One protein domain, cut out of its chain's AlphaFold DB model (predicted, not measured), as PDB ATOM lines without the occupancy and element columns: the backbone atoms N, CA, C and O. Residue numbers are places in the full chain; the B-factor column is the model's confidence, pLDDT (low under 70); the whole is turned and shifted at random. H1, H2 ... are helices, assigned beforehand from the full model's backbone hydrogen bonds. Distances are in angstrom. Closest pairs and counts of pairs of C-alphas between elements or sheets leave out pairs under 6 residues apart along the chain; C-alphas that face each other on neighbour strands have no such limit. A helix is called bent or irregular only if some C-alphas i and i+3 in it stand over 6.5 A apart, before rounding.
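Overview. This is residues 237 to 383 of the 1242 residues of the protein "Heparinase II/III family protein" of candidate division KSB1 bacterium (UniProt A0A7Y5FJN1). The long helix H3 and H4, folded back beside it, make the core; the hairpin of H6 and H7 packs on H4 through H6, with tiny H5 close by. H1 and H2 make a corner on one side of the body, while H8 lies far out on another, touching no helix. The printed part has 147 residues with eight named helices, H1 to H8 in order, and no named strand; it is all helix, with under half of its residues, 71, in named elements. It is compact, with a radius of gyration of the C-alphas of 15.0 A, and spans 39 by 36 by 30 A.

Arrangement. Start at H1, residues 237 to 241: it and H2, residues 246 to 253, touch only at the corner, closest at the C-alphas of Met 240 and Phe 246, 4.7 A apart. Next, H3, residues 264 to 283, and H4, residues 298 to 308, form a helical hairpin at a shallow tilt of 22 degrees, closest at the C-alphas of Leu 271 and Met 301, 6.9 A apart. After H5, residues 326 to 329, look at H6, residues 332 to 340: it touches H4 at a steep tilt of 55 degrees, closest at the C-alphas of Phe 302 and Gly 336, 6.9 A apart. H6 and H7, residues 343 to 351, form a helical hairpin at 32 degrees, a shallow tilt, with the C-alphas of Tyr 333 and Tyr 345 closest at 5.5 A. H5 is close to H7 but not clearly touching it, the C-alphas of Leu 327 and Leu 348 being 6.9 A apart. H8, residues 363 to 367, touches no helix. Every O i to N i+4 pair is within hydrogen-bond range in H1, H2, H6 and H7, against 15 of 16 in H3, 4 of 7 in H4 and 0 of 1 in H8, which has 0 of 2 O i to N i+3 pairs; H5 is too short for an i+4 pair.

Along the chain. Find C-alpha 237 at (148.387, 87.330, 151.352), where H1 begins. H3 runs 29.0 A from C-alpha 264 at (158.985, 113.796, 158.010), and H4 17.0 A. H8 ends at C-alpha 367, (174.707, 113.824, 145.169). H4 is only just irregular, C-alphas 302 and 305 being 6.7 A apart; H8 is irregular, with 7.4 A between C-alphas 364 and 367.

Size, cuts and confidence. The C-alphas farthest apart, of Asp 237 and Pro 311, are 42.9 A apart. The printed part has no cut; the links H3 to H4, H4 to H5 and H7 to H8 are long. Mean pLDDT of the printed part is 82.3, with residues 322 to 323, 353 to 355 and 357 to 375 under 70.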
ATOM      1  N   ASP A 237     149.034  87.299 150.041       96.75
ATOM      2  CA  ASP A 237     148.387  87.330 151.352       96.75
ATOM      3  C   ASP A 237     149.369  87.746 152.453       96.75
ATOM      4  O   ASP A 237     148.974  88.520 153.321       96.75
ATOM      5  N   PHE A 238     150.647  87.349 152.388       95.06
ATOM      6  CA  PHE A 238     151.681  87.859 153.296       95.06
ATOM      7  C   PHE A 238     151.768  89.393 153.240       95.06
ATOM      8  O   PHE A 238     151.695  90.056 154.275       95.06
ATOM      9  N   ALA A 239     151.850  89.967 152.037       97.25
ATOM     10  CA  ALA A 239     151.975  91.412 151.859       97.25
ATOM     11  C   ALA A 239     150.695  92.192 152.208       97.25
ATOM     12  O   ALA A 239     150.780  93.340 152.642       97.25
ATOM     13  N   MET A 240     149.509  91.598 152.027       96.19
ATOM     14  CA  MET A 240     148.221  92.278 152.228       96.19
ATOM     15  C   MET A 240     147.634  92.061 153.627       96.19
ATOM     16  O   MET A 240     147.272  93.029 154.295       96.19
ATOM     17  N   LYS A 241     147.542  90.796 154.050       93.88
ATOM     18  CA  LYS A 241     146.824  90.321 155.247       93.88
ATOM     19  C   LYS A 241     147.735  89.670 156.290       93.88
ATOM     20  O   LYS A 241     147.249  89.260 157.343       93.88
ATOM     21  N   GLY A 242     149.027  89.517 155.992       88.06
ATOM     22  CA  GLY A 242     150.006  89.000 156.940       88.06
ATOM     23  C   GLY A 242     150.057  89.856 158.204       88.06
ATOM     24  O   GLY A 242     149.557  90.981 158.226       88.06
ATOM     25  N   GLN A 243     150.697  89.336 159.252       82.81
ATOM     26  CA  GLN A 243     150.762  89.969 160.576       82.81
ATOM     27  C   GLN A 243     151.122  91.466 160.528       82.81
ATOM     28  O   GLN A 243     150.561  92.250 161.286       82.81
ATOM     29  N   TYR A 244     152.017  91.853 159.612       88.94
ATOM     30  CA  TYR A 244     152.428  93.239 159.374       88.94
ATOM     31  C   TYR A 244     152.214  93.679 157.916       88.94
ATOM     32  O   TYR A 244     152.954  94.527 157.412       88.94
ATOM     33  N   GLY A 245     151.237  93.078 157.228       92.88
ATOM     34  CA  GLY A 245     150.839  93.403 155.856       92.88
ATOM     35  C   GLY A 245     150.102  94.744 155.749       92.88
ATOM     36  O   GLY A 245     149.867  95.419 156.750       92.88
ATOM     37  N   PHE A 246     149.710  95.135 154.535       95.69
ATOM     38  CA  PHE A 246     149.062  96.420 154.234       95.69
ATOM     39  C   PHE A 246     147.908  96.781 155.179       95.69
ATOM     40  O   PHE A 246     147.836  97.920 155.638       95.69
ATOM     41  N   GLU A 247     147.018  95.834 155.484       92.31
ATOM     42  CA  GLU A 247     145.864  96.092 156.354       92.31
ATOM     43  C   GLU A 247     146.305  96.500 157.768       92.31
ATOM     44  O   GLU A 247     145.797  97.478 158.313       92.31
ATOM     45  N   TRP A 248     147.317  95.835 158.328       89.44
ATOM     46  CA  TRP A 248     147.879  96.204 159.628       89.44
ATOM     47  C   TRP A 248     148.715  97.491 159.553       89.44
ATOM     48  O   TRP A 248     148.636  98.339 160.441       89.44
ATOM     49  N   GLN A 249     149.473  97.698 158.473       90.62
ATOM     50  CA  GLN A 249     150.284  98.908 158.297       90.62
ATOM     51  C   GLN A 249     149.421 100.171 158.193       90.62
ATOM     52  O   GLN A 249     149.716 101.186 158.824       90.62
ATOM     53  N   LEU A 250     148.330 100.126 157.425       91.00
ATOM     54  CA  LEU A 250     147.408 101.254 157.307       91.00
ATOM     55  C   LEU A 250     146.500 101.382 158.539       91.00
ATOM     56  O   LEU A 250     146.209 102.499 158.957       91.00
ATOM     57  N   GLY A 251     146.036 100.262 159.098       84.50
ATOM     58  CA  GLY A 251     145.058 100.244 160.187       84.50
ATOM     59  C   GLY A 251     145.636 100.485 161.579       84.50
ATOM     60  O   GLY A 251     144.949 101.074 162.413       84.50
ATOM     61  N   SER A 252     146.877 100.052 161.815       78.94
ATOM     62  CA  SER A 252     147.518 100.059 163.133       78.94
ATOM     63  C   SER A 252     148.838 100.826 163.124       78.94
ATOM     64  O   SER A 252     148.990 101.743 163.922       78.94
ATOM     65  N   ALA A 253     149.785 100.518 162.226       82.25
ATOM     66  CA  ALA A 253     151.095 101.194 162.229       82.25
ATOM     67  C   ALA A 253     150.993 102.692 161.912       82.25
ATOM     68  O   ALA A 253     151.683 103.503 162.529       82.25
ATOM     69  N   THR A 254     150.114 103.050 160.971       86.75
ATOM     70  CA  THR A 254     149.843 104.434 160.583       86.75
ATOM     71  C   THR A 254     148.938 105.098 161.625       86.75
ATOM     72  O   THR A 254     147.770 104.718 161.759       86.75
ATOM     73  N   PRO A 255     149.416 106.133 162.333       84.50
ATOM     74  CA  PRO A 255     148.596 106.875 163.286       84.50
ATOM     75  C   PRO A 255     147.324 107.481 162.668       84.50
ATOM     76  O   PRO A 255     147.202 107.639 161.453       84.50
ATOM     77  N   GLU A 256     146.359 107.875 163.505       80.62
ATOM     78  CA  GLU A 256     145.070 108.447 163.061       80.62
ATOM     79  C   GLU A 256     145.197 109.693 162.176       80.62
ATOM     80  O   GLU A 256     144.389 109.870 161.251       80.62
ATOM     81  N   SER A 257     146.228 110.513 162.400       85.81
ATOM     82  CA  SER A 257     146.511 111.683 161.561       85.81
ATOM     83  C   SER A 257     146.983 111.321 160.144       85.81
ATOM     84  O   SER A 257     146.897 112.148 159.241       85.81
ATOM     85  N   GLY A 258     147.472 110.093 159.924       89.62
ATOM     86  CA  GLY A 258     148.144 109.676 158.692       89.62
ATOM     87  C   GLY A 258     149.643 109.994 158.646       89.62
ATOM     88  O   GLY A 258     150.315 109.598 157.693       89.62
ATOM     89  N   PHE A 259     150.184 110.700 159.646       90.88
ATOM     90  CA  PHE A 259     151.605 111.037 159.691       90.88
ATOM     91  C   PHE A 259     152.420 109.867 160.224       90.88
ATOM     92  O   PHE A 259     152.146 109.357 161.310       90.88
ATOM     93  N   TRP A 260     153.439 109.450 159.474       89.75
ATOM     94  CA  TRP A 260     154.264 108.312 159.868       89.75
ATOM     95  C   TRP A 260     155.074 108.674 161.113       89.75
ATOM     96  O   TRP A 260     155.716 109.726 161.155       89.75
ATOM     97  N   ALA A 261     155.027 107.823 162.136       84.56
ATOM     98  CA  ALA A 261     155.490 108.185 163.472       84.56
ATOM     99  C   ALA A 261     157.003 108.450 163.559       84.56
ATOM    100  O   ALA A 261     157.430 109.124 164.490       84.56
ATOM    101  N   GLU A 262     157.805 107.959 162.614       83.44
ATOM    102  CA  GLU A 262     159.268 108.127 162.586       83.44
ATOM    103  C   GLU A 262     159.726 109.524 162.122       83.44
ATOM    104  O   GLU A 262     160.900 109.859 162.236       83.44
ATOM    105  N   GLY A 263     158.813 110.375 161.640       85.56
ATOM    106  CA  GLY A 263     159.104 111.767 161.282       85.56
ATOM    107  C   GLY A 263     159.044 112.068 159.777       85.56
ATOM    108  O   GLY A 263     158.767 111.180 158.969       85.56
ATOM    109  N   PRO A 264     159.271 113.336 159.372       84.50
ATOM    110  CA  PRO A 264     158.985 113.796 158.010       84.50
ATOM    111  C   PRO A 264     159.754 113.069 156.899       84.50
ATOM    112  O   PRO A 264     159.152 112.708 155.893       84.50
ATOM    113  N   GLY A 265     161.059 112.827 157.060       80.12
ATOM    114  CA  GLY A 265     161.847 112.097 156.059       80.12
ATOM    115  C   GLY A 265     161.346 110.662 155.860       80.12
ATOM    116  O   GLY A 265     161.070 110.238 154.736       80.12
ATOM    117  N   TYR A 266     161.140 109.946 156.964       85.31
ATOM    118  CA  TYR A 266     160.661 108.563 156.961       85.31
ATOM    119  C   TYR A 266     159.205 108.419 156.529       85.31
ATOM    120  O   TYR A 266     158.839 107.409 155.927       85.31
ATOM    121  N   HIS A 267     158.385 109.455 156.712       89.44
ATOM    122  CA  HIS A 267     157.043 109.499 156.145       89.44
ATOM    123  C   HIS A 267     157.048 109.321 154.625       89.44
ATOM    124  O   HIS A 267     156.240 108.553 154.107       89.44
ATOM    125  N   TYR A 268     157.980 109.949 153.902       87.44
ATOM    126  CA  TYR A 268     158.074 109.774 152.450       87.44
ATOM    127  C   TYR A 268     158.692 108.432 152.038       87.44
ATOM    128  O   TYR A 268     158.366 107.926 150.963       87.44
ATOM    129  N   VAL A 269     159.514 107.807 152.890       85.62
ATOM    130  CA  VAL A 269     159.973 106.421 152.677       85.62
ATOM    131  C   VAL A 269     158.798 105.445 152.787       85.62
ATOM    132  O   VAL A 269     158.611 104.607 151.900       85.62
ATOM    133  N   ALA A 270     157.962 105.603 153.817       90.19
ATOM    134  CA  ALA A 270     156.754 104.809 154.014       90.19
ATOM    135  C   ALA A 270     155.710 105.067 152.913       90.19
ATOM    136  O   ALA A 270     155.195 104.125 152.314       90.19
ATOM    137  N   LEU A 271     155.446 106.335 152.571       91.56
ATOM    138  CA  LEU A 271     154.524 106.709 151.496       91.56
ATOM    139  C   LEU A 271     154.980 106.139 150.148       91.56
ATOM    140  O   LEU A 271     154.155 105.633 149.389       91.56
ATOM    141  N   ARG A 272     156.289 106.156 149.861       88.25
ATOM    142  CA  ARG A 272     156.838 105.507 148.664       88.25
ATOM    143  C   ARG A 272     156.529 104.013 148.665       88.25
ATOM    144  O   ARG A 272     156.047 103.515 147.649       88.25
ATOM    145  N   GLY A 273     156.786 103.324 149.777       90.56
ATOM    146  CA  GLY A 273     156.495 101.897 149.922       90.56
ATOM    147  C   GLY A 273     155.018 101.586 149.662       90.56
ATOM    148  O   GLY A 273     154.709 100.730 148.837       90.56
ATOM    149  N   MET A 274     154.116 102.360 150.270       93.88
ATOM    150  CA  MET A 274     152.667 102.236 150.073       93.88
ATOM    151  C   MET A 274     152.242 102.472 148.618       93.88
ATOM    152  O   MET A 274     151.411 101.733 148.098       93.88
ATOM    153  N   ILE A 275     152.816 103.473 147.938       91.88
ATOM    154  CA  ILE A 275     152.542 103.745 146.517       91.88
ATOM    155  C   ILE A 275     152.963 102.562 145.641       91.88
ATOM    156  O   ILE A 275     152.192 102.161 144.777       91.88
ATOM    157  N   HIS A 276     154.142 101.970 145.865       91.44
ATOM    158  CA  HIS A 276     154.584 100.810 145.074       91.44
ATOM    159  C   HIS A 276     153.625  99.633 145.252       91.44
ATOM    160  O   HIS A 276     153.207  99.024 144.268       91.44
ATOM    161  N   LEU A 277     153.212  99.359 146.493       95.25
ATOM    162  CA  LEU A 277     152.231  98.317 146.766       95.25
ATOM    163  C   LEU A 277     150.893  98.591 146.075       95.25
ATOM    164  O   LEU A 277     150.313  97.686 145.480       95.25
ATOM    165  N   ALA A 278     150.416  99.836 146.137       94.62
ATOM    166  CA  ALA A 278     149.153 100.253 145.541       94.62
ATOM    167  C   ALA A 278     149.173 100.190 144.010       94.62
ATOM    168  O   ALA A 278     148.199  99.722 143.425       94.62
ATOM    169  N   GLU A 279     150.265 100.603 143.360       91.38
ATOM    170  CA  GLU A 279     150.413 100.471 141.908       91.38
ATOM    171  C   GLU A 279     150.432  98.992 141.495       91.38
ATOM    172  O   GLU A 279     149.637  98.608 140.638       91.38
ATOM    173  N   MET A 280     151.230  98.139 142.151       93.31
ATOM    174  CA  MET A 280     151.236  96.692 141.876       93.31
ATOM    175  C   MET A 280     149.860  96.052 142.074       93.31
ATOM    176  O   MET A 280     149.375  95.305 141.225       93.31
ATOM    177  N   ALA A 281     149.190  96.381 143.175       94.88
ATOM    178  CA  ALA A 281     147.870  95.855 143.486       94.88
ATOM    179  C   ALA A 281     146.809  96.317 142.470       94.88
ATOM    180  O   ALA A 281     145.983  95.510 142.040       94.88
ATOM    181  N   ARG A 282     146.847  97.582 142.026       91.50
ATOM    182  CA  ARG A 282     145.849  98.149 141.107       91.50
ATOM    183  C   ARG A 282     145.872  97.475 139.738       91.50
ATOM    184  O   ARG A 282     144.799  97.153 139.226       91.50
ATOM    185  N   HIS A 283     147.052  97.215 139.171       91.12
ATOM    186  CA  HIS A 283     147.179  96.477 137.899       91.12
ATOM    187  C   HIS A 283     146.755  95.005 138.022       91.12
ATOM    188  O   HIS A 283     146.468  94.352 137.023       91.12
ATOM    189  N   ASN A 284     146.624  94.500 139.253       93.31
ATOM    190  CA  ASN A 284     146.099  93.173 139.568       93.31
ATOM    191  C   ASN A 284     144.685  93.223 140.187       93.31
ATOM    192  O   ASN A 284     144.249  92.272 140.834       93.31
ATOM    193  N   GLY A 285     143.942  94.317 139.968       92.38
ATOM    194  CA  GLY A 285     142.514  94.423 140.293       92.38
ATOM    195  C   GLY A 285     142.176  94.885 141.715       92.38
ATOM    196  O   GLY A 285     141.020  94.771 142.121       92.38
ATOM    197  N   MET A 286     143.138  95.414 142.477       94.12
ATOM    198  CA  MET A 286     142.946  95.878 143.858       94.12
ATOM    199  C   MET A 286     143.259  97.376 144.019       94.12
ATOM    200  O   MET A 286     144.415  97.784 143.972       94.12
ATOM    201  N   ASP A 287     142.243  98.213 144.265       94.88
ATOM    202  CA  ASP A 287     142.437  99.648 144.547       94.88
ATOM    203  C   ASP A 287     142.758  99.881 146.033       94.88
ATOM    204  O   ASP A 287     141.861 100.027 146.866       94.88
ATOM    205  N   LEU A 288     144.051  99.928 146.367       96.31
ATOM    206  CA  LEU A 288     144.508 100.220 147.730       96.31
ATOM    207  C   LEU A 288     144.432 101.713 148.091       96.31
ATOM    208  O   LEU A 288     144.268 102.039 149.265       96.31
ATOM    209  N   TYR A 289     144.466 102.629 147.115       95.62
ATOM    210  CA  TYR A 289     144.422 104.075 147.376       95.62
ATOM    211  C   TYR A 289     143.110 104.522 148.022       95.62
ATOM    212  O   TYR A 289     143.097 105.460 148.828       95.62
ATOM    213  N   ARG A 290     141.999 103.888 147.631       95.19
ATOM    214  CA  ARG A 290     140.647 104.188 148.137       95.19
ATOM    215  C   ARG A 290     140.157 103.191 149.180       95.19
ATOM    216  O   ARG A 290     139.064 103.369 149.716       95.19
ATOM    217  N   ARG A 291     140.945 102.160 149.487       94.06
ATOM    218  CA  ARG A 291     140.594 101.177 150.508       94.06
ATOM    219  C   ARG A 291     140.632 101.832 151.890       94.06
ATOM    220  O   ARG A 291     141.627 102.451 152.259       94.06
ATOM    221  N   SER A 292     139.534 101.697 152.633       91.31
ATOM    222  CA  SER A 292     139.434 102.168 154.017       91.31
ATOM    223  C   SER A 292     139.735 101.024 154.976       91.31
ATOM    224  O   SER A 292     139.084  99.981 154.894       91.31
ATOM    225  N   ILE A 293     140.703 101.215 155.870       88.19
ATOM    226  CA  ILE A 293     141.039 100.290 156.956       88.19
ATOM    227  C   ILE A 293     141.063 101.092 158.256       88.19
ATOM    228  O   ILE A 293     141.757 102.104 158.336       88.19
ATOM    229  N   ALA A 294     140.278 100.679 159.256       77.94
ATOM    230  CA  ALA A 294     140.157 101.380 160.540       77.94
ATOM    231  C   ALA A 294     139.946 102.906 160.392       77.94
ATOM    232  O   ALA A 294     140.663 103.704 160.989       77.94
ATOM    233  N   GLY A 295     139.028 103.317 159.507       79.94
ATOM    234  CA  GLY A 295     138.715 104.733 159.253       79.94
ATOM    235  C   GLY A 295     139.800 105.526 158.503       79.94
ATOM    236  O   GLY A 295     139.700 106.751 158.373       79.94
ATOM    237  N   ARG A 296     140.851 104.866 158.000       86.94
ATOM    238  CA  ARG A 296     141.983 105.493 157.303       86.94
ATOM    239  C   ARG A 296     142.038 105.058 155.843       86.94
ATOM    240  O   ARG A 296     141.784 103.907 155.512       86.94
ATOM    241  N   THR A 297     142.430 105.988 154.978       94.25
ATOM    242  CA  THR A 297     142.803 105.723 153.582       94.25
ATOM    243  C   THR A 297     144.199 106.276 153.339       94.25
ATOM    244  O   THR A 297     144.633 107.190 154.050       94.25
ATOM    245  N   MET A 298     144.881 105.799 152.295       95.81
ATOM    246  CA  MET A 298     146.186 106.343 151.900       95.81
ATOM    247  C   MET A 298     146.149 107.858 151.642       95.81
ATOM    248  O   MET A 298     147.167 108.522 151.820       95.81
ATOM    249  N   LYS A 299     144.985 108.445 151.307       96.44
ATOM    250  CA  LYS A 299     144.844 109.900 151.115       96.44
ATOM    251  C   LYS A 299     145.297 110.696 152.344       96.44
ATOM    252  O   LYS A 299     145.926 111.737 152.179       96.44
ATOM    253  N   LYS A 300     145.056 110.194 153.564       93.94
ATOM    254  CA  LYS A 300     145.518 110.857 154.796       93.94
ATOM    255  C   LYS A 300     147.038 111.045 154.814       93.94
ATOM    256  O   LYS A 300     147.507 112.097 155.235       93.94
ATOM    257  N   MET A 301     147.792 110.072 154.297       94.94
ATOM    258  CA  MET A 301     149.252 110.170 154.202       94.94
ATOM    259  C   MET A 301     149.689 111.261 153.212       94.94
ATOM    260  O   MET A 301     150.681 111.925 153.452       94.94
ATOM    261  N   PHE A 302     148.936 111.513 152.136       95.69
ATOM    262  CA  PHE A 302     149.214 112.643 151.236       95.69
ATOM    263  C   PHE A 302     148.807 113.997 151.835       95.69
ATOM    264  O   PHE A 302     149.445 115.011 151.553       95.69
ATOM    265  N   ASP A 303     147.735 114.034 152.628       95.69
ATOM    266  CA  ASP A 303     147.166 115.270 153.174       95.69
ATOM    267  C   ASP A 303     147.968 115.837 154.346       95.69
ATOM    268  O   ASP A 303     148.190 117.046 154.415       95.69
ATOM    269  N   VAL A 304     148.415 114.977 155.262       94.94
ATOM    270  CA  VAL A 304     149.003 115.414 156.532       94.94
ATOM    271  C   VAL A 304     150.297 116.241 156.418       94.94
ATOM    272  O   VAL A 304     150.480 117.122 157.258       94.94
ATOM    273  N   PRO A 305     151.178 116.086 155.401       94.50
ATOM    274  CA  PRO A 305     152.356 116.941 155.279       94.50
ATOM    275  C   PRO A 305     152.009 118.427 155.133       94.50
ATOM    276  O   PRO A 305     152.726 119.264 155.674       94.50
ATOM    277  N   PHE A 306     150.890 118.774 154.483       94.75
ATOM    278  CA  PHE A 306     150.428 120.166 154.400       94.75
ATOM    279  C   PHE A 306     150.066 120.735 155.775       94.75
ATOM    280  O   PHE A 306     150.281 121.915 156.027       94.75
ATOM    281  N   GLU A 307     149.578 119.902 156.694       94.19
ATOM    282  CA  GLU A 307     149.253 120.324 158.058       94.19
ATOM    283  C   GLU A 307     150.490 120.523 158.939       94.19
ATOM    284  O   GLU A 307     150.389 121.167 159.980       94.19
ATOM    285  N   LEU A 308     151.660 120.023 158.528       93.38
ATOM    286  CA  LEU A 308     152.913 120.083 159.289       93.38
ATOM    287  C   LEU A 308     153.837 121.230 158.885       93.38
ATOM    288  O   LEU A 308     154.679 121.641 159.679       93.38
ATOM    289  N   ILE A 309     153.740 121.728 157.653       93.06
ATOM    290  CA  ILE A 309     154.709 122.708 157.161       93.06
ATOM    291  C   ILE A 309     154.660 124.024 157.944       93.06
ATOM    292  O   ILE A 309     153.600 124.508 158.366       93.06
ATOM    293  N   LYS A 310     155.844 124.616 158.098       91.81
ATOM    294  CA  LYS A 310     156.069 125.995 158.536       91.81
ATOM    295  C   LYS A 310     155.758 126.972 157.387       91.81
ATOM    296  O   LYS A 310     155.634 126.547 156.236       91.81
ATOM    297  N   PRO A 311     155.660 128.290 157.652       90.12
ATOM    298  CA  PRO A 311     155.393 129.288 156.610       90.12
ATOM    299  C   PRO A 311     156.398 129.301 155.447       90.12
ATOM    300  O   PRO A 311     156.042 129.711 154.349       90.12
ATOM    301  N   ASN A 312     157.630 128.832 155.671       88.00
ATOM    302  CA  ASN A 312     158.678 128.673 154.655       88.00
ATOM    303  C   ASN A 312     158.678 127.288 153.967       88.00
ATOM    304  O   ASN A 312     159.660 126.929 153.318       88.00
ATOM    305  N   TYR A 313     157.606 126.503 154.118       89.88
ATOM    306  CA  TYR A 313     157.412 125.166 153.532       89.88
ATOM    307  C   TYR A 313     158.312 124.046 154.088       89.88
ATOM    308  O   TYR A 313     158.198 122.888 153.676       89.88
ATOM    309  N   GLU A 314     159.180 124.357 155.050       88.44
ATOM    310  CA  GLU A 314     159.967 123.361 155.775       88.44
ATOM    311  C   GLU A 314     159.099 122.584 156.772       88.44
ATOM    312  O   GLU A 314     158.199 123.138 157.411       88.44
ATOM    313  N   PHE A 315     159.433 121.316 156.982       89.88
ATOM    314  CA  PHE A 315     158.894 120.525 158.083       89.88
ATOM    315  C   PHE A 315     159.525 120.928 159.430       89.88
ATOM    316  O   PHE A 315     160.623 121.507 159.464       89.88
ATOM    317  N   PRO A 316     158.863 120.635 160.568       88.31
ATOM    318  CA  PRO A 316     159.538 120.655 161.859       88.31
ATOM    319  C   PRO A 316     160.716 119.669 161.848       88.31
ATOM    320  O   PRO A 316     160.662 118.611 161.218       88.31
ATOM    321  N   ARG A 317     161.793 120.051 162.532       83.00
ATOM    322  CA  ARG A 317     162.962 119.203 162.772       83.00
ATOM    323  C   ARG A 317     162.634 118.401 164.019       83.00
ATOM    324  O   ARG A 317     162.493 118.997 165.076       83.00
ATOM    325  N   ILE A 318     162.363 117.116 163.855       84.50
ATOM    326  CA  ILE A 318     162.003 116.212 164.947       84.50
ATOM    327  C   ILE A 318     162.557 114.841 164.611       84.50
ATOM    328  O   ILE A 318     162.527 114.458 163.432       84.50
ATOM    329  N   LYS A 319     162.959 114.092 165.645       83.06
ATOM    330  CA  LYS A 319     163.434 112.708 165.501       83.06
ATOM    331  C   LYS A 319     164.673 112.665 164.588       83.06
ATOM    332  O   LYS A 319     165.300 113.689 164.317       83.06
ATOM    333  N   ASP A 320     164.947 111.511 163.996       76.75
ATOM    334  CA  ASP A 320     165.998 111.300 163.003       76.75
ATOM    335  C   ASP A 320     165.713 111.977 161.635       76.75
ATOM    336  O   ASP A 320     166.055 111.462 160.568       76.75
ATOM    337  N   SER A 321     165.040 113.126 161.617       74.00
ATOM    338  CA  SER A 321     164.666 113.843 160.403       74.00
ATOM    339  C   SER A 321     164.974 115.328 160.554       74.00
ATOM    340  O   SER A 321     164.223 116.100 161.150       74.00
ATOM    341  N   GLY A 322     166.038 115.763 159.894       61.25
ATOM    342  CA  GLY A 322     166.573 117.119 159.897       61.25
ATOM    343  C   GLY A 322     165.756 118.183 159.153       61.25
ATOM    344  O   GLY A 322     166.327 119.137 158.637       61.25
ATOM    345  N   GLY A 323     164.428 118.046 159.099       63.97
ATOM    346  CA  GLY A 323     163.519 119.058 158.553       63.97
ATOM    347  C   GLY A 323     163.784 119.380 157.079       63.97
ATOM    348  O   GLY A 323     164.394 120.393 156.758       63.97
ATOM    349  N   GLY A 324     163.295 118.519 156.182       74.94
ATOM    350  CA  GLY A 324     163.260 118.794 154.741       74.94
ATOM    351  C   GLY A 324     162.174 119.802 154.352       74.94
ATOM    352  O   GLY A 324     161.484 120.363 155.207       74.94
ATOM    353  N   ASN A 325     161.975 119.993 153.050       83.31
ATOM    354  CA  ASN A 325     160.969 120.913 152.525       83.31
ATOM    355  C   ASN A 325     159.942 120.170 151.657       83.31
ATOM    356  O   ASN A 325     160.325 119.374 150.802       83.31
ATOM    357  N   ILE A 326     158.637 120.423 151.835       87.06
ATOM    358  CA  ILE A 326     157.586 119.756 151.034       87.06
ATOM    359  C   ILE A 326     157.771 119.978 149.525       87.06
ATOM    360  O   ILE A 326     157.414 119.117 148.721       87.06
ATOM    361  N   LEU A 327     158.385 121.101 149.139       85.31
ATOM    362  CA  LEU A 327     158.712 121.428 147.754       85.31
ATOM    363  C   LEU A 327     159.643 120.378 147.115       85.31
ATOM    364  O   LEU A 327     159.516 120.073 145.931       85.31
ATOM    365  N   GLU A 328     160.532 119.763 147.893       78.94
ATOM    366  CA  GLU A 328     161.450 118.715 147.420       78.94
ATOM    367  C   GLU A 328     160.736 117.377 147.178       78.94
ATOM    368  O   GLU A 328     161.198 116.558 146.385       78.94
ATOM    369  N   TYR A 329     159.579 117.175 147.816       82.12
ATOM    370  CA  TYR A 329     158.763 115.965 147.713       82.12
ATOM    371  C   TYR A 329     157.574 116.115 146.750       82.12
ATOM    372  O   TYR A 329     156.741 115.212 146.642       82.12
ATOM    373  N   ALA A 330     157.491 117.219 146.001       83.06
ATOM    374  CA  ALA A 330     156.371 117.512 145.105       83.06
ATOM    375  C   ALA A 330     156.087 116.396 144.075       83.06
ATOM    376  O   ALA A 330     154.944 116.210 143.666       83.06
ATOM    377  N   THR A 331     157.080 115.586 143.699       79.62
ATOM    378  CA  THR A 331     156.904 114.467 142.756       79.62
ATOM    379  C   THR A 331     155.964 113.366 143.262       79.62
ATOM    380  O   THR A 331     155.320 112.700 142.453       79.62
ATOM    381  N   PHE A 332     155.835 113.170 144.580       84.69
ATOM    382  CA  PHE A 332     154.845 112.241 145.154       84.69
ATOM    383  C   PHE A 332     153.414 112.671 144.821       84.69
ATOM    384  O   PHE A 332     152.522 111.846 144.607       84.69
ATOM    385  N   TYR A 333     153.211 113.978 144.709       89.12
ATOM    386  CA  TYR A 333     151.918 114.584 144.464       89.12
ATOM    387  C   TYR A 333     151.505 114.565 142.992       89.12
ATOM    388  O   TYR A 333     150.343 114.841 142.711       89.12
ATOM    389  N   GLU A 334     152.369 114.155 142.051       86.62
ATOM    390  CA  GLU A 334     151.917 113.840 140.685       86.62
ATOM    391  C   GLU A 334     150.986 112.621 140.686       86.62
ATOM    392  O   GLU A 334     149.909 112.667 140.086       86.62
ATOM    393  N   ILE A 335     151.366 111.570 141.420       87.06
ATOM    394  CA  ILE A 335     150.551 110.364 141.617       87.06
ATOM    395  C   ILE A 335     149.335 110.711 142.479       87.06
ATOM    396  O   ILE A 335     148.200 110.431 142.093       87.06
ATOM    397  N   GLY A 336     149.551 111.412 143.598       91.31
ATOM    398  CA  GLY A 336     148.460 111.875 144.457       91.31
ATOM    399  C   GLY A 336     147.409 112.688 143.689       91.31
ATOM    400  O   GLY A 336     146.209 112.466 143.853       91.31
ATOM    401  N   TYR A 337     147.826 113.594 142.797       91.56
ATOM    402  CA  TYR A 337     146.906 114.380 141.972       91.56
ATOM    403  C   TYR A 337     146.217 113.531 140.899       91.56
ATOM    404  O   TYR A 337     145.015 113.698 140.686       91.56
ATOM    405  N   ALA A 338     146.927 112.597 140.259       89.62
ATOM    406  CA  ALA A 338     146.326 111.676 139.294       89.62
ATOM    407  C   ALA A 338     145.180 110.858 139.918       89.62
ATOM    408  O   ALA A 338     144.125 110.715 139.289       89.62
ATOM    409  N   VAL A 339     145.361 110.407 141.166       92.12
ATOM    410  CA  VAL A 339     144.389 109.605 141.924       92.12
ATOM    411  C   VAL A 339     143.261 110.456 142.520       92.12
ATOM    412  O   VAL A 339     142.087 110.124 142.337       92.12
ATOM    413  N   TYR A 340     143.582 111.535 143.242       94.69
ATOM    414  CA  TYR A 340     142.620 112.242 144.103       94.69
ATOM    415  C   TYR A 340     142.148 113.598 143.570       94.69
ATOM    416  O   TYR A 340     141.138 114.104 144.051       94.69
ATOM    417  N   ARG A 341     142.851 114.192 142.595       92.38
ATOM    418  CA  ARG A 341     142.523 115.504 141.997       92.38
ATOM    419  C   ARG A 341     142.425 116.666 143.000       92.38
ATOM    420  O   ARG A 341     141.740 117.650 142.734       92.38
ATOM    421  N   ASP A 342     143.133 116.579 144.128       92.75
ATOM    422  CA  ASP A 342     143.127 117.613 145.170       92.75
ATOM    423  C   ASP A 342     143.840 118.896 144.678       92.75
ATOM    424  O   ASP A 342     144.982 118.821 144.205       92.75
ATOM    425  N   PRO A 343     143.207 120.081 144.765       91.38
ATOM    426  CA  PRO A 343     143.791 121.329 144.277       91.38
ATOM    427  C   PRO A 343     145.069 121.736 145.025       91.38
ATOM    428  O   PRO A 343     145.927 122.380 144.424       91.38
ATOM    429  N   ARG A 344     145.258 121.321 146.288       91.94
ATOM    430  CA  ARG A 344     146.497 121.604 147.039       91.94
ATOM    431  C   ARG A 344     147.698 120.892 146.424       91.94
ATOM    432  O   ARG A 344     148.785 121.461 146.343       91.94
ATOM    433  N   TYR A 345     147.491 119.670 145.930       92.50
ATOM    434  CA  TYR A 345     148.535 118.897 145.254       92.50
ATOM    435  C   TYR A 345     148.923 119.582 143.941       92.50
ATOM    436  O   TYR A 345     150.102 119.728 143.637       92.50
ATOM    437  N   LEU A 346     147.930 120.070 143.191       90.31
ATOM    438  CA  LEU A 346     148.152 120.825 141.960       90.31
ATOM    439  C   LEU A 346     148.918 122.132 142.204       90.31
ATOM    440  O   LEU A 346     149.828 122.446 141.438       90.31
ATOM    441  N   ALA A 347     148.578 122.871 143.265       90.81
ATOM    442  CA  ALA A 347     149.283 124.089 143.659       90.81
ATOM    443  C   ALA A 347     150.757 123.806 143.997       90.81
ATOM    444  O   ALA A 347     151.643 124.475 143.468       90.81
ATOM    445  N   LEU A 348     151.037 122.753 144.778       89.50
ATOM    446  CA  LEU A 348     152.404 122.314 145.087       89.50
ATOM    447  C   LEU A 348     153.216 121.975 143.823       89.50
ATOM    448  O   LEU A 348     154.370 122.392 143.693       89.50
ATOM    449  N   LEU A 349     152.611 121.260 142.867       86.62
ATOM    450  CA  LEU A 349     153.254 120.928 141.589       86.62
ATOM    451  C   LEU A 349     153.597 122.176 140.754       86.62
ATOM    452  O   LEU A 349     154.609 122.184 140.053       86.62
ATOM    453  N   HIS A 350     152.782 123.235 140.835       85.81
ATOM    454  CA  HIS A 350     153.031 124.501 140.131       85.81
ATOM    455  C   HIS A 350     154.092 125.364 140.821       85.81
ATOM    456  O   HIS A 350     154.930 125.943 140.132       85.81
ATOM    457  N   LEU A 351     154.103 125.407 142.160       84.81
ATOM    458  CA  LEU A 351     155.094 126.159 142.946       84.81
ATOM    459  C   LEU A 351     156.536 125.719 142.668       84.81
ATOM    460  O   LEU A 351     157.459 126.526 142.702       84.81
ATOM    461  N   THR A 352     156.734 124.437 142.385       77.50
ATOM    462  CA  THR A 352     158.058 123.808 142.282       77.50
ATOM    463  C   THR A 352     158.561 123.650 140.851       77.50
ATOM    464  O   THR A 352     159.700 123.229 140.657       77.50
ATOM    465  N   GLN A 353     157.732 123.960 139.844       66.56
ATOM    466  CA  GLN A 353     158.006 123.668 138.428       66.56
ATOM    467  C   GLN A 353     158.575 122.245 138.227       66.56
ATOM    468  O   GLN A 353     159.566 122.059 137.514       66.56
ATOM    469  N   VAL A 354     157.987 121.246 138.905       64.00
ATOM    470  CA  VAL A 354     158.540 119.883 139.022       64.00
ATOM    471  C   VAL A 354     159.006 119.336 137.676       64.00
ATOM    472  O   VAL A 354     158.289 119.369 136.670       64.00
ATOM    473  N   LYS A 355     160.191 118.717 137.677       64.06
ATOM    474  CA  LYS A 355     160.630 117.865 136.571       64.06
ATOM    475  C   LYS A 355     159.804 116.572 136.574       64.06
ATOM    476  O   LYS A 355     160.158 115.604 137.238       64.06
ATOM    477  N   ARG A 356     158.689 116.632 135.845       73.56
ATOM    478  CA  ARG A 356     157.654 115.604 135.650       73.56
ATOM    479  C   ARG A 356     158.194 114.165 135.595       73.56
ATOM    480  O   ARG A 356     159.188 113.911 134.917       73.56
ATOM    481  N   GLY A 357     157.494 113.230 136.236       60.22
ATOM    482  CA  GLY A 357     157.618 111.773 136.085       60.22
ATOM    483  C   GLY A 357     158.843 111.110 136.712       60.22
ATOM    484  O   GLY A 357     158.945 109.888 136.734       60.22
ATOM    485  N   THR A 358     159.765 111.889 137.269       57.22
ATOM    486  CA  THR A 358     160.996 111.362 137.861       57.22
ATOM    487  C   THR A 358     161.108 111.739 139.322       57.22
ATOM    488  O   THR A 358     160.939 112.910 139.650       57.22
ATOM    489  N   GLN A 359     161.441 110.778 140.183       57.62
ATOM    490  CA  GLN A 359     161.639 111.030 141.606       57.62
ATOM    491  C   GLN A 359     163.108 110.932 142.007       57.62
ATOM    492  O   GLN A 359     163.875 110.154 141.443       57.62
ATOM    493  N   VAL A 360     163.486 111.709 143.021       47.91
ATOM    494  CA  VAL A 360     164.772 111.581 143.714       47.91
ATOM    495  C   VAL A 360     164.480 111.073 145.121       47.91
ATOM    496  O   VAL A 360     164.247 111.867 146.032       47.91
ATOM    497  N   VAL A 361     164.451 109.755 145.322       43.78
ATOM    498  CA  VAL A 361     164.151 109.171 146.641       43.78
ATOM    499  C   VAL A 361     165.076 107.989 146.916       43.78
ATOM    500  O   VAL A 361     165.187 107.090 146.088       43.78
ATOM    501  N   GLY A 362     165.699 107.977 148.096       40.53
ATOM    502  CA  GLY A 362     166.596 106.915 148.566       40.53
ATOM    503  C   GLY A 362     167.957 107.423 149.064       40.53
ATOM    504  O   GLY A 362     168.268 108.615 148.969       40.53
ATOM    505  N   GLU A 363     168.769 106.494 149.573       40.88
ATOM    506  CA  GLU A 363     170.170 106.702 149.989       40.88
ATOM    507  C   GLU A 363     171.085 107.127 148.825       40.88
ATOM    508  O   GLU A 363     172.123 107.729 149.052       40.88
ATOM    509  N   GLU A 364     170.683 106.927 147.563       38.25
ATOM    510  CA  GLU A 364     171.407 107.353 146.340       38.25
ATOM    511  C   GLU A 364     171.594 108.877 146.207       38.25
ATOM    512  O   GLU A 364     172.048 109.410 145.195       38.25
ATOM    513  N   SER A 365     171.183 109.621 147.223       38.19
ATOM    514  CA  SER A 365     170.955 111.046 147.151       38.19
ATOM    515  C   SER A 365     172.004 111.903 147.849       38.19
ATOM    516  O   SER A 365     171.823 113.118 147.908       38.19
ATOM    517  N   GLY A 366     173.142 111.313 148.232       33.50
ATOM    518  CA  GLY A 366     174.349 112.061 148.609       33.50
ATOM    519  C   GLY A 366     174.797 113.082 147.547       33.50
ATOM    520  O   GLY A 366     175.433 114.075 147.882       33.50
ATOM    521  N   LEU A 367     174.386 112.911 146.279       33.22
ATOM    522  CA  LEU A 367     174.707 113.824 145.169       33.22
ATOM    523  C   LEU A 367     173.488 114.460 144.471       33.22
ATOM    524  O   LEU A 367     173.670 115.251 143.545       33.22
ATOM    525  N   GLY A 368     172.251 114.117 144.860       33.97
ATOM    526  CA  GLY A 368     171.019 114.703 144.294       33.97
ATOM    527  C   GLY A 368     170.864 114.622 142.762       33.97
ATOM    528  O   GLY A 368     170.091 115.386 142.184       33.97
ATOM    529  N   SER A 369     171.609 113.745 142.083       37.94
ATOM    530  CA  SER A 369     171.831 113.841 140.634       37.94
ATOM    531  C   SER A 369     171.025 112.850 139.789       37.94
ATOM    532  O   SER A 369     170.831 113.115 138.599       37.94
ATOM    533  N   LYS A 370     170.508 111.755 140.366       48.47
ATOM    534  CA  LYS A 370     169.852 110.674 139.611       48.47
ATOM    535  C   LYS A 370     168.398 110.428 140.004       48.47
ATOM    536  O   LYS A 370     167.959 110.721 141.111       48.47
ATOM    537  N   ARG A 371     167.637 109.982 139.006       55.12
ATOM    538  CA  ARG A 371     166.175 109.996 138.946       55.12
ATOM    539  C   ARG A 371     165.659 108.586 138.706       55.12
ATOM    540  O   ARG A 371     165.867 108.052 137.620       55.12
ATOM    541  N   SER A 372     164.947 108.032 139.678       54.75
ATOM    542  CA  SER A 372     164.255 106.751 139.532       54.75
ATOM    543  C   SER A 372     162.762 107.003 139.254       54.75
ATOM    544  O   SER A 372     162.151 107.872 139.896       54.75
ATOM    545  N   PRO A 373     162.155 106.339 138.256       59.34
ATOM    546  CA  PRO A 373     160.729 106.468 137.991       59.34
ATOM    547  C   PRO A 373     159.917 105.636 138.998       59.34
ATOM    548  O   PRO A 373     160.080 104.425 139.064       59.34
ATOM    549  N   ILE A 374     158.986 106.255 139.739       59.78
ATOM    550  CA  ILE A 374     157.952 105.489 140.473       59.78
ATOM    551  C   ILE A 374     156.854 105.022 139.511       59.78
ATOM    552  O   ILE A 374     156.430 103.875 139.551       59.78
ATOM    553  N   SER A 375     156.385 105.913 138.633       64.00
ATOM    554  CA  SER A 375     155.491 105.577 137.525       64.00
ATOM    555  C   SER A 375     155.640 106.621 136.421       64.00
ATOM    556  O   SER A 375     155.515 107.820 136.668       64.00
ATOM    557  N   MET A 376     155.891 106.155 135.197       71.06
ATOM    558  CA  MET A 376     155.869 106.975 133.978       71.06
ATOM    559  C   MET A 376     154.541 106.852 133.222       71.06
ATOM    560  O   MET A 376     154.368 107.476 132.175       71.06
ATOM    561  N   PHE A 377     153.608 106.046 133.725       73.50
ATOM    562  CA  PHE A 377     152.408 105.646 132.994       73.50
ATOM    563  C   PHE A 377     151.144 106.328 133.523       73.50
ATOM    564  O   PHE A 377     150.275 106.709 132.744       73.50
ATOM    565  N   ASN A 378     151.096 106.601 134.831       71.31
ATOM    566  CA  ASN A 378     149.875 107.014 135.535       71.31
ATOM    567  C   ASN A 378     149.884 108.491 135.961       71.31
ATOM    568  O   ASN A 378     149.429 108.851 137.045       71.31
ATOM    569  N   LEU A 379     150.415 109.369 135.103       81.44
ATOM    570  CA  LEU A 379     150.536 110.811 135.364       81.44
ATOM    571  C   LEU A 379     149.450 111.625 134.639       81.44
ATOM    572  O   LEU A 379     148.779 111.155 133.728       81.44
ATOM    573  N   VAL A 380     149.282 112.896 135.006       86.31
ATOM    574  CA  VAL A 380     148.394 113.818 134.275       86.31
ATOM    575  C   VAL A 380     149.229 114.605 133.266       86.31
ATOM    576  O   VAL A 380     149.933 115.521 133.681       86.31
ATOM    577  N   PRO A 381     149.215 114.296 131.957       83.38
ATOM    578  CA  PRO A 381     150.240 114.777 131.026       83.38
ATOM    579  C   PRO A 381     150.286 116.305 130.907       83.38
ATOM    580  O   PRO A 381     151.370 116.894 130.867       83.38
ATOM    581  N   VAL A 382     149.115 116.942 130.941       86.69
ATOM    582  CA  VAL A 382     148.942 118.396 130.984       86.69
ATOM    583  C   VAL A 382     148.267 118.750 132.304       86.69
ATOM    584  O   VAL A 382     147.093 118.437 132.502       86.69
ATOM    585  N   LEU A 383     149.023 119.360 133.220       85.81
ATOM    586  CA  LEU A 383     148.479 119.834 134.489       85.81
ATOM    587  C   LEU A 383     147.632 121.091 134.231       85.81
ATOM    588  O   LEU A 383     148.116 121.999 133.553       85.81
TER     589      LEU A 383